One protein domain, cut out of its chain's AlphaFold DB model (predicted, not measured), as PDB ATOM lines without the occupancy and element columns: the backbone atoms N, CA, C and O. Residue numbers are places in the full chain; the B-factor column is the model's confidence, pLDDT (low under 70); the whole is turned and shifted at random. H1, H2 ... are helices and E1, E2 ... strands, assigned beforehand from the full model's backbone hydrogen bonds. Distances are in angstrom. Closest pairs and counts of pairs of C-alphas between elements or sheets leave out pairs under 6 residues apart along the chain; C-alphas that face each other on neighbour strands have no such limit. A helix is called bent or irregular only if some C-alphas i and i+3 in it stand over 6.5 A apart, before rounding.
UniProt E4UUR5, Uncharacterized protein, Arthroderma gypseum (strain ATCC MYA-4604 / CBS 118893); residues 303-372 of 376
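What this domain is: This is residues 303 to 372 of the 376 residues of an uncharacterized protein of Arthroderma gypseum (strain ATCC MYA-4604 / CBS 118893) (UniProt E4UUR5). Two separate two-stranded ladders joined by a long link make a loose, two-part model: a long, bent hairpin of E1 and E2 with the small helix H1 near its start, and a short pair, E3 and E4, with H2 in the loop at its far end. The printed part has 70 residues, in the order H1, E1, E2, E3, H2, E4; both sheets, E1 - E2 and E3 - E4, are antiparallel. The class is mixed, helices and strands, with under half of the residues in named elements. The whole is loose, with a radius of gyration of the C-alphas of 15.7 A and spans of 42 by 35 by 21 A.

How they stand to each other: H1, residues 305 to 308, and E1, residues 314 to 321, are near each other, with 5 pairs of C-alphas within 10 A. E1 and E2, residues 331 to 338, form an antiparallel hairpin at 151 degrees; N 317 and O 335 are 2.9 A apart, within hydrogen-bond range. E1 bends by 67 degrees at residue 318 and E2 by 57 degrees at 334. E3, residues 350 to 353, and E4, residues 368 to 371, are antiparallel at 144 degrees, with N 369 and O 352 at 2.9 A. E2 and E3 are apart, as are E1 and E4. The closest C-alphas of H2, residues 357 to 362, and E4 are those of Ile 357 and Trp 368, 8.0 A. In H2 every O i to N i+4 pair is within hydrogen-bond range; H1 is too short for such a pair.

Where its parts are: H1 begins at C-alpha 305, (114.395, 121.993, 95.968), and is 6.3 A long. E1 measures 18.3 A, E2 20.3 A, E3 10.2 A, H2 8.6 A and E4 9.8 A. E4 ends at C-alpha 371, (130.722, 128.354, 87.340).

The domain as a whole: The two C-alphas farthest apart, of Met 314 and Lys 363, are 42.3 A apart. The printed part has no cut. The link from E2 to E3, 11 residues, is long. Residues 324 to 329, 342 to 346 and 362 to 364 have pLDDT under 70.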
ATOM      1  N   TYR A 303     119.645 123.416 101.598       76.19
ATOM      2  CA  TYR A 303     118.345 123.133 101.002       76.19
ATOM      3  C   TYR A 303     118.428 123.256  99.474       76.19
ATOM      4  O   TYR A 303     118.687 124.330  98.923       76.19
ATOM      5  N   ASN A 304     118.160 122.153  98.775       77.88
ATOM      6  CA  ASN A 304     118.017 122.134  97.328       77.88
ATOM      7  C   ASN A 304     116.621 121.609  96.953       77.88
ATOM      8  O   ASN A 304     116.356 120.424  97.177       77.88
ATOM      9  N   PRO A 305     115.744 122.429  96.339       75.56
ATOM     10  CA  PRO A 305     114.395 121.993  95.968       75.56
ATOM     11  C   PRO A 305     114.413 120.806  94.997       75.56
ATOM     12  O   PRO A 305     113.565 119.921  95.082       75.56
ATOM     13  N   ARG A 306     115.461 120.700  94.165       76.06
ATOM     14  CA  ARG A 306     115.606 119.626  93.176       76.06
ATOM     15  C   ARG A 306     115.708 118.226  93.791       76.06
ATOM     16  O   ARG A 306     115.511 117.239  93.092       76.06
ATOM     17  N   ARG A 307     115.991 118.121  95.097       76.31
ATOM     18  CA  ARG A 307     116.118 116.848  95.823       76.31
ATOM     19  C   ARG A 307     114.850 115.994  95.780       76.31
ATOM     20  O   ARG A 307     114.948 114.777  95.859       76.31
ATOM     21  N   LEU A 308     113.684 116.635  95.710       79.56
ATOM     22  CA  LEU A 308     112.378 115.977  95.800       79.56
ATOM     23  C   LEU A 308     111.662 115.883  94.444       79.56
ATOM     24  O   LEU A 308     110.530 115.413  94.387       79.56
ATOM     25  N   HIS A 309     112.295 116.335  93.357       84.06
ATOM     26  CA  HIS A 309     111.683 116.323  92.031       84.06
ATOM     27  C   HIS A 309     111.635 114.894  91.485       84.06
ATOM     28  O   HIS A 309     112.663 114.216  91.413       84.06
ATOM     29  N   LYS A 310     110.448 114.447  91.063       84.19
ATOM     30  CA  LYS A 310     110.295 113.196  90.311       84.19
ATOM     31  C   LYS A 310     110.538 113.460  88.828       84.19
ATOM     32  O   LYS A 310     110.112 114.488  88.305       84.19
ATOM     33  N   THR A 311     111.201 112.531  88.143       84.12
ATOM     34  CA  THR A 311     111.394 112.612  86.688       84.12
ATOM     35  C   THR A 311     110.048 112.816  85.996       84.12
ATOM     36  O   THR A 311     109.101 112.075  86.241       84.12
ATOM     37  N   GLY A 312     109.961 113.819  85.128       86.88
ATOM     38  CA  GLY A 312     108.760 114.106  84.350       86.88
ATOM     39  C   GLY A 312     107.728 115.021  85.012       86.88
ATOM     40  O   GLY A 312     106.804 115.452  84.329       86.88
ATOM     41  N   GLN A 313     107.899 115.363  86.289       89.19
ATOM     42  CA  GLN A 313     107.041 116.313  86.997       89.19
ATOM     43  C   GLN A 313     107.259 117.742  86.477       89.19
ATOM     44  O   GLN A 313     108.403 118.153  86.287       89.19
ATOM     45  N   MET A 314     106.190 118.519  86.296       91.12
ATOM     46  CA  MET A 314     106.303 119.959  86.039       91.12
ATOM     47  C   MET A 314     106.693 120.679  87.332       91.12
ATOM     48  O   MET A 314     106.020 120.553  88.356       91.12
ATOM     49  N   VAL A 315     107.829 121.375  87.307       89.12
ATOM     50  CA  VAL A 315     108.398 122.061  88.470       89.12
ATOM     51  C   VAL A 315     108.747 123.501  88.115       89.12
ATOM     52  O   VAL A 315     109.297 123.776  87.049       89.12
ATOM     53  N   ARG A 316     108.454 124.426  89.033       89.06
ATOM     54  CA  ARG A 316     108.894 125.822  88.936       89.06
ATOM     55  C   ARG A 316     110.316 125.943  89.466       89.06
ATOM     56  O   ARG A 316     110.564 125.752  90.656       89.06
ATOM     57  N   GLU A 317     111.256 126.266  88.588       83.19
ATOM     58  CA  GLU A 317     112.672 126.389  88.922       83.19
ATOM     59  C   GLU A 317     113.210 127.774  88.555       83.19
ATOM     60  O   GLU A 317     112.864 128.348  87.526       83.19
ATOM     61  N   LYS A 318     114.105 128.295  89.402       81.94
ATOM     62  CA  LYS A 318     114.872 129.506  89.107       81.94
ATOM     63  C   LYS A 318     116.006 129.145  88.151       81.94
ATOM     64  O   LYS A 318     116.900 128.382  88.522       81.94
ATOM     65  N   VAL A 319     115.967 129.673  86.935       81.19
ATOM     66  CA  VAL A 319     116.912 129.362  85.857       81.19
ATOM     67  C   VAL A 319     117.511 130.660  85.331       81.19
ATOM     68  O   VAL A 319     116.834 131.678  85.275       81.19
ATOM     69  N   TRP A 320     118.796 130.627  84.990       77.69
ATOM     70  CA  TRP A 320     119.437 131.730  84.282       77.69
ATOM     71  C   TRP A 320     118.977 131.730  82.824       77.69
ATOM     72  O   TRP A 320     119.164 130.727  82.133       77.69
ATOM     73  N   VAL A 321     118.382 132.834  82.382       80.62
ATOM     74  CA  VAL A 321     117.976 133.080  80.997       80.62
ATOM     75  C   VAL A 321     118.886 134.176  80.455       80.62
ATOM     76  O   VAL A 321     119.083 135.196  81.112       80.62
ATOM     77  N   GLN A 322     119.512 133.935  79.305       74.56
ATOM     78  CA  GLN A 322     120.354 134.937  78.654       74.56
ATOM     79  C   GLN A 322     119.472 136.047  78.062       74.56
ATOM     80  O   GLN A 322     118.345 135.758  77.671       74.56
ATOM     81  N   GLY A 323     119.960 137.291  78.040       72.75
ATOM     82  CA  GLY A 323     119.305 138.369  77.298       72.75
ATOM     83  C   GLY A 323     119.381 138.120  75.792       72.75
ATOM     84  O   GLY A 323     120.271 137.399  75.334       72.75
ATOM     85  N   ASP A 324     118.442 138.695  75.045       69.75
ATOM     86  CA  ASP A 324     118.307 138.451  73.604       69.75
ATOM     87  C   ASP A 324     119.465 139.066  72.790       69.75
ATOM     88  O   ASP A 324     119.809 138.553  71.726       69.75
ATOM     89  N   ASP A 325     120.134 140.088  73.338       68.19
ATOM     90  CA  ASP A 325     121.271 140.787  72.731       68.19
ATOM     91  C   ASP A 325     122.565 140.626  73.548       68.19
ATOM     92  O   ASP A 325     122.531 140.509  74.774       68.19
ATOM     93  N   GLU A 326     123.732 140.743  72.897       60.31
ATOM     94  CA  GLU A 326     125.051 140.750  73.568       60.31
ATOM     95  C   GLU A 326     125.181 141.845  74.645       60.31
ATOM     96  O   GLU A 326     125.942 141.690  75.602       60.31
ATOM     97  N   ASN A 327     124.395 142.921  74.525       60.41
ATOM     98  CA  ASN A 327     124.362 144.043  75.464       60.41
ATOM     99  C   ASN A 327     123.336 143.883  76.601       60.41
ATOM    100  O   ASN A 327     123.348 144.681  77.540       60.41
ATOM    101  N   GLN A 328     122.456 142.876  76.557       65.50
ATOM    102  CA  GLN A 328     121.542 142.583  77.659       65.50
ATOM    103  C   GLN A 328     122.122 141.497  78.563       65.50
ATOM    104  O   GLN A 328     122.277 140.332  78.189       65.50
ATOM    105  N   ALA A 329     122.408 141.875  79.809       66.56
ATOM    106  CA  ALA A 329     122.782 140.912  80.830       66.56
ATOM    107  C   ALA A 329     121.642 139.901  81.038       66.56
ATOM    108  O   ALA A 329     120.474 140.267  81.169       66.56
ATOM    109  N   GLY A 330     121.989 138.612  81.082       76.00
ATOM    110  CA  GLY A 330     121.029 137.574  81.448       76.00
ATOM    111  C   GLY A 330     120.446 137.806  82.845       76.00
ATOM    112  O   GLY A 330     121.025 138.503  83.676       76.00
ATOM    113  N   SER A 331     119.291 137.207  83.115       81.56
ATOM    114  CA  SER A 331     118.604 137.333  84.399       81.56
ATOM    115  C   SER A 331     118.087 135.986  84.889       81.56
ATOM    116  O   SER A 331     117.830 135.052  84.124       81.56
ATOM    117  N   PHE A 332     117.941 135.854  86.207       82.88
ATOM    118  CA  PHE A 332     117.300 134.677  86.780       82.88
ATOM    119  C   PHE A 332     115.781 134.794  86.695       82.88
ATOM    120  O   PHE A 332     115.186 135.608  87.400       82.88
ATOM    121  N   GLN A 333     115.158 133.898  85.939       86.19
ATOM    122  CA  GLN A 333     113.708 133.825  85.793       86.19
ATOM    123  C   GLN A 333     113.156 132.550  86.434       86.19
ATOM    124  O   GLN A 333     113.835 131.525  86.528       86.19
ATOM    125  N   MET A 334     111.917 132.622  86.914       88.38
ATOM    126  CA  MET A 334     111.182 131.456  87.401       88.38
ATOM    127  C   MET A 334     110.454 130.824  86.219       88.38
ATOM    128  O   MET A 334     109.500 131.403  85.713       88.38
ATOM    129  N   LEU A 335     110.904 129.646  85.789       88.50
ATOM    130  CA  LEU A 335     110.329 128.931  84.652       88.50
ATOM    131  C   LEU A 335     109.714 127.614  85.105       88.50
ATOM    132  O   LEU A 335     110.262 126.920  85.966       88.50
ATOM    133  N   GLU A 336     108.590 127.253  84.499       91.38
ATOM    134  CA  GLU A 336     107.993 125.938  84.668       91.38
ATOM    135  C   GLU A 336     108.572 124.981  83.629       91.38
ATOM    136  O   GLU A 336     108.504 125.226  82.425       91.38
ATOM    137  N   ARG A 337     109.204 123.900  84.089       87.00
ATOM    138  CA  ARG A 337     109.801 122.901  83.201       87.00
ATOM    139  C   ARG A 337     109.623 121.495  83.729       87.00
ATOM    140  O   ARG A 337     109.535 121.266  84.934       87.00
ATOM    141  N   LYS A 338     109.649 120.536  82.808       88.75
ATOM    142  CA  LYS A 338     109.659 119.114  83.133       88.75
ATOM    143  C   LYS A 338     110.972 118.754  83.835       88.75
ATOM    144  O   LYS A 338     112.059 118.983  83.299       88.75
ATOM    145  N   ALA A 339     110.886 118.192  85.036       84.50
ATOM    146  CA  ALA A 339     112.039 117.752  85.805       84.50
ATOM    147  C   ALA A 339     112.783 116.630  85.064       84.50
ATOM    148  O   ALA A 339     112.214 115.581  84.750       84.50
ATOM    149  N   ALA A 340     114.069 116.853  84.788       75.75
ATOM    150  CA  ALA A 340     114.927 115.870  84.133       75.75
ATOM    151  C   ALA A 340     115.276 114.701  85.070       75.75
ATOM    152  O   ALA A 340     115.354 114.874  86.291       75.75
ATOM    153  N   ALA A 341     115.553 113.533  84.485       71.62
ATOM    154  CA  ALA A 341     116.096 112.396  85.216       71.62
ATOM    155  C   ALA A 341     117.485 112.744  85.770       71.62
ATOM    156  O   ALA A 341     118.327 113.291  85.060       71.62
ATOM    157  N   GLY A 342     117.727 112.430  87.043       64.88
ATOM    158  CA  GLY A 342     118.969 112.813  87.707       64.88
ATOM    159  C   GLY A 342     119.012 114.310  88.047       64.88
ATOM    160  O   GLY A 342     118.813 115.216  87.233       64.88
ATOM    161  N   GLY A 343     119.260 114.603  89.319       62.09
ATOM    162  CA  GLY A 343     119.157 115.977  89.809       62.09
ATOM    163  C   GLY A 343     119.442 116.173  91.286       62.09
ATOM    164  O   GLY A 343     119.441 117.313  91.750       62.09
ATOM    165  N   PHE A 344     119.704 115.092  92.020       63.81
ATOM    166  CA  PHE A 344     120.104 115.189  93.409       63.81
ATOM    167  C   PHE A 344     121.465 115.883  93.486       63.81
ATOM    168  O   PHE A 344     122.494 115.331  93.100       63.81
ATOM    169  N   CYS A 345     121.462 117.114  93.979       65.62
ATOM    170  CA  CYS A 345     122.672 117.831  94.336       65.62
ATOM    171  C   CYS A 345     122.474 118.397  95.738       65.62
ATOM    172  O   CYS A 345     121.421 118.959  96.029       65.62
ATOM    173  N   GLY A 346     123.470 118.269  96.610       65.62
ATOM    174  CA  GLY A 346     123.391 118.827  97.961       65.62
ATOM    175  C   GLY A 346     123.495 120.354  98.013       65.62
ATOM    176  O   GLY A 346     123.356 120.913  99.088       65.62
ATOM    177  N   GLN A 347     123.793 121.022  96.887       72.31
ATOM    178  CA  GLN A 347     124.034 122.469  96.803       72.31
ATOM    179  C   GLN A 347     123.589 123.026  95.439       72.31
ATOM    180  O   GLN A 347     123.620 122.320  94.425       72.31
ATOM    181  N   ARG A 348     123.237 124.316  95.369       75.19
ATOM    182  CA  ARG A 348     122.974 125.010  94.092       75.19
ATOM    183  C   ARG A 348     124.293 125.417  93.431       75.19
ATOM    184  O   ARG A 348     124.781 126.528  93.613       75.19
ATOM    185  N   ARG A 349     124.906 124.492  92.691       79.12
ATOM    186  CA  ARG A 349     126.170 124.716  91.971       79.12
ATOM    187  C   ARG A 349     126.073 124.197  90.545       79.12
ATOM    188  O   ARG A 349     125.490 123.141  90.311       79.12
ATOM    189  N   MET A 350     126.688 124.917  89.615       81.44
ATOM    190  CA  MET A 350     126.864 124.462  88.243       81.44
ATOM    191  C   MET A 350     128.320 124.046  88.045       81.44
ATOM    192  O   MET A 350     129.232 124.854  88.214       81.44
ATOM    193  N   PHE A 351     128.521 122.771  87.718       87.06
ATOM    194  CA  PHE A 351     129.820 122.246  87.319       87.06
ATOM    195  C   PHE A 351     129.790 121.931  85.834       87.06
ATOM    196  O   PHE A 351     128.904 121.206  85.366       87.06
ATOM    197  N   VAL A 352     130.778 122.444  85.120       88.94
ATOM    198  CA  VAL A 352     130.961 122.207  83.690       88.94
ATOM    199  C   VAL A 352     132.320 121.581  83.444       88.94
ATOM    200  O   VAL A 352     133.213 121.663  84.290       88.94
ATOM    201  N   MET A 353     132.460 120.912  82.308       88.19
ATOM    202  CA  MET A 353     133.767 120.461  81.842       88.19
ATOM    203  C   MET A 353     134.598 121.672  81.400       88.19
ATOM    204  O   MET A 353     134.035 122.652  80.907       88.19
ATOM    205  N   LYS A 354     135.921 121.626  81.604       87.25
ATOM    206  CA  LYS A 354     136.837 122.621  81.015       87.25
ATOM    207  C   LYS A 354     136.752 122.554  79.484       87.25
ATOM    208  O   LYS A 354     136.382 121.514  78.954       87.25
ATOM    209  N   ASP A 355     137.081 123.643  78.794       81.06
ATOM    210  CA  ASP A 355     137.030 123.668  77.323       81.06
ATOM    211  C   ASP A 355     138.137 122.791  76.710       81.06
ATOM    212  O   ASP A 355     137.873 122.025  75.786       81.06
ATOM    213  N   ASP A 356     139.342 122.808  77.294       78.62
ATOM    214  CA  ASP A 356     140.420 121.868  76.961       78.62
ATOM    215  C   ASP A 356     140.547 120.767  78.027       78.62
ATOM    216  O   ASP A 356     141.252 120.882  79.036       78.62
ATOM    217  N   ILE A 357     139.800 119.685  77.820       74.00
ATOM    218  CA  ILE A 357     139.790 118.511  78.705       74.00
ATOM    219  C   ILE A 357     141.071 117.691  78.541       74.00
ATOM    220  O   ILE A 357     141.565 117.128  79.517       74.00
ATOM    221  N   ASN A 358     141.615 117.633  77.324       71.38
ATOM    222  CA  ASN A 358     142.786 116.821  77.012       71.38
ATOM    223  C   ASN A 358     144.029 117.364  77.712       71.38
ATOM    224  O   ASN A 358     144.787 116.590  78.296       71.38
ATOM    225  N   ASP A 359     144.220 118.683  77.701       73.44
ATOM    226  CA  ASP A 359     145.290 119.331  78.459       73.44
ATOM    227  C   ASP A 359     145.111 119.129  79.971       73.44
ATOM    228  O   ASP A 359     146.044 118.714  80.664       73.44
ATOM    229  N   ALA A 360     143.883 119.305  80.477       72.69
ATOM    230  CA  ALA A 360     143.590 119.099  81.894       72.69
ATOM    231  C   ALA A 360     143.866 117.654  82.350       72.69
ATOM    232  O   ALA A 360     144.453 117.446  83.412       72.69
ATOM    233  N   ASN A 361     143.487 116.656  81.545       70.56
ATOM    234  CA  ASN A 361     143.750 115.246  81.828       70.56
ATOM    235  C   ASN A 361     145.261 114.940  81.798       70.56
ATOM    236  O   ASN A 361     145.750 114.254  82.694       70.56
ATOM    237  N   LYS A 362     146.013 115.483  80.826       68.81
ATOM    238  CA  LYS A 362     147.476 115.293  80.723       68.81
ATOM    239  C   LYS A 362     148.233 115.848  81.925       68.81
ATOM    240  O   LYS A 362     149.173 115.218  82.396       68.81
ATOM    241  N   LYS A 363     147.819 117.009  82.431       67.50
ATOM    242  CA  LYS A 363     148.445 117.662  83.593       67.50
ATOM    243  C   LYS A 363     148.016 117.060  84.936       67.50
ATOM    244  O   LYS A 363     148.469 117.520  85.981       67.50
ATOM    245  N   GLY A 364     147.131 116.055  84.937       67.00
ATOM    246  CA  GLY A 364     146.545 115.503  86.162       67.00
ATOM    247  C   GLY A 364     145.650 116.501  86.906       67.00
ATOM    248  O   GLY A 364     145.361 116.332  88.093       67.00
ATOM    249  N   GLU A 365     145.214 117.558  86.224       73.44
ATOM    250  CA  GLU A 365     144.374 118.599  86.790       73.44
ATOM    251  C   GLU A 365     142.901 118.179  86.840       73.44
ATOM    252  O   GLU A 365     142.442 117.208  86.234       73.44
ATOM    253  N   ARG A 366     142.091 118.969  87.551       78.94
ATOM    254  CA  ARG A 366     140.634 118.829  87.478       78.94
ATOM    255  C   ARG A 366     140.166 119.217  86.074       78.94
ATOM    256  O   ARG A 366     140.223 120.386  85.707       78.94
ATOM    257  N   ASN A 367     139.605 118.258  85.344       83.19
ATOM    258  CA  ASN A 367     138.975 118.455  84.031       83.19
ATOM    259  C   ASN A 367     137.578 119.109  84.074       83.19
ATOM    260  O   ASN A 367     136.843 119.125  83.088       83.19
ATOM    261  N   TRP A 368     137.193 119.654  85.224       86.94
ATOM    262  CA  TRP A 368     135.920 120.323  85.440       86.94
ATOM    263  C   TRP A 368     136.127 121.553  86.310       86.94
ATOM    264  O   TRP A 368     137.026 121.595  87.154       86.94
ATOM    265  N   GLU A 369     135.238 122.522  86.153       89.38
ATOM    266  CA  GLU A 369     135.250 123.759  86.917       89.38
ATOM    267  C   GLU A 369     133.858 124.113  87.436       89.38
ATOM    268  O   GLU A 369     132.832 123.595  86.983       89.38
ATOM    269  N   LYS A 370     133.835 124.965  88.460       89.19
ATOM    270  CA  LYS A 370     132.609 125.519  89.022       89.19
ATOM    271  C   LYS A 370     132.357 126.864  88.360       89.19
ATOM    272  O   LYS A 370     133.199 127.748  88.462       89.19
ATOM    273  N   ILE A 371     131.171 127.039  87.791       84.88
ATOM    274  CA  ILE A 371     130.722 128.354  87.340       84.88
ATOM    275  C   ILE A 371     130.192 129.120  88.564       84.88
ATOM    276  O   ILE A 371     129.358 128.572  89.304       84.88
ATOM    277  N   PRO A 372     130.679 130.347  88.832       79.94
ATOM    278  CA  PRO A 372     130.109 131.191  89.872       79.94
ATOM    279  C   PRO A 372     128.668 131.555  89.509       79.94
ATOM    280  O   PRO A 372     128.338 131.782  88.349       79.94
TER     281      PRO A 372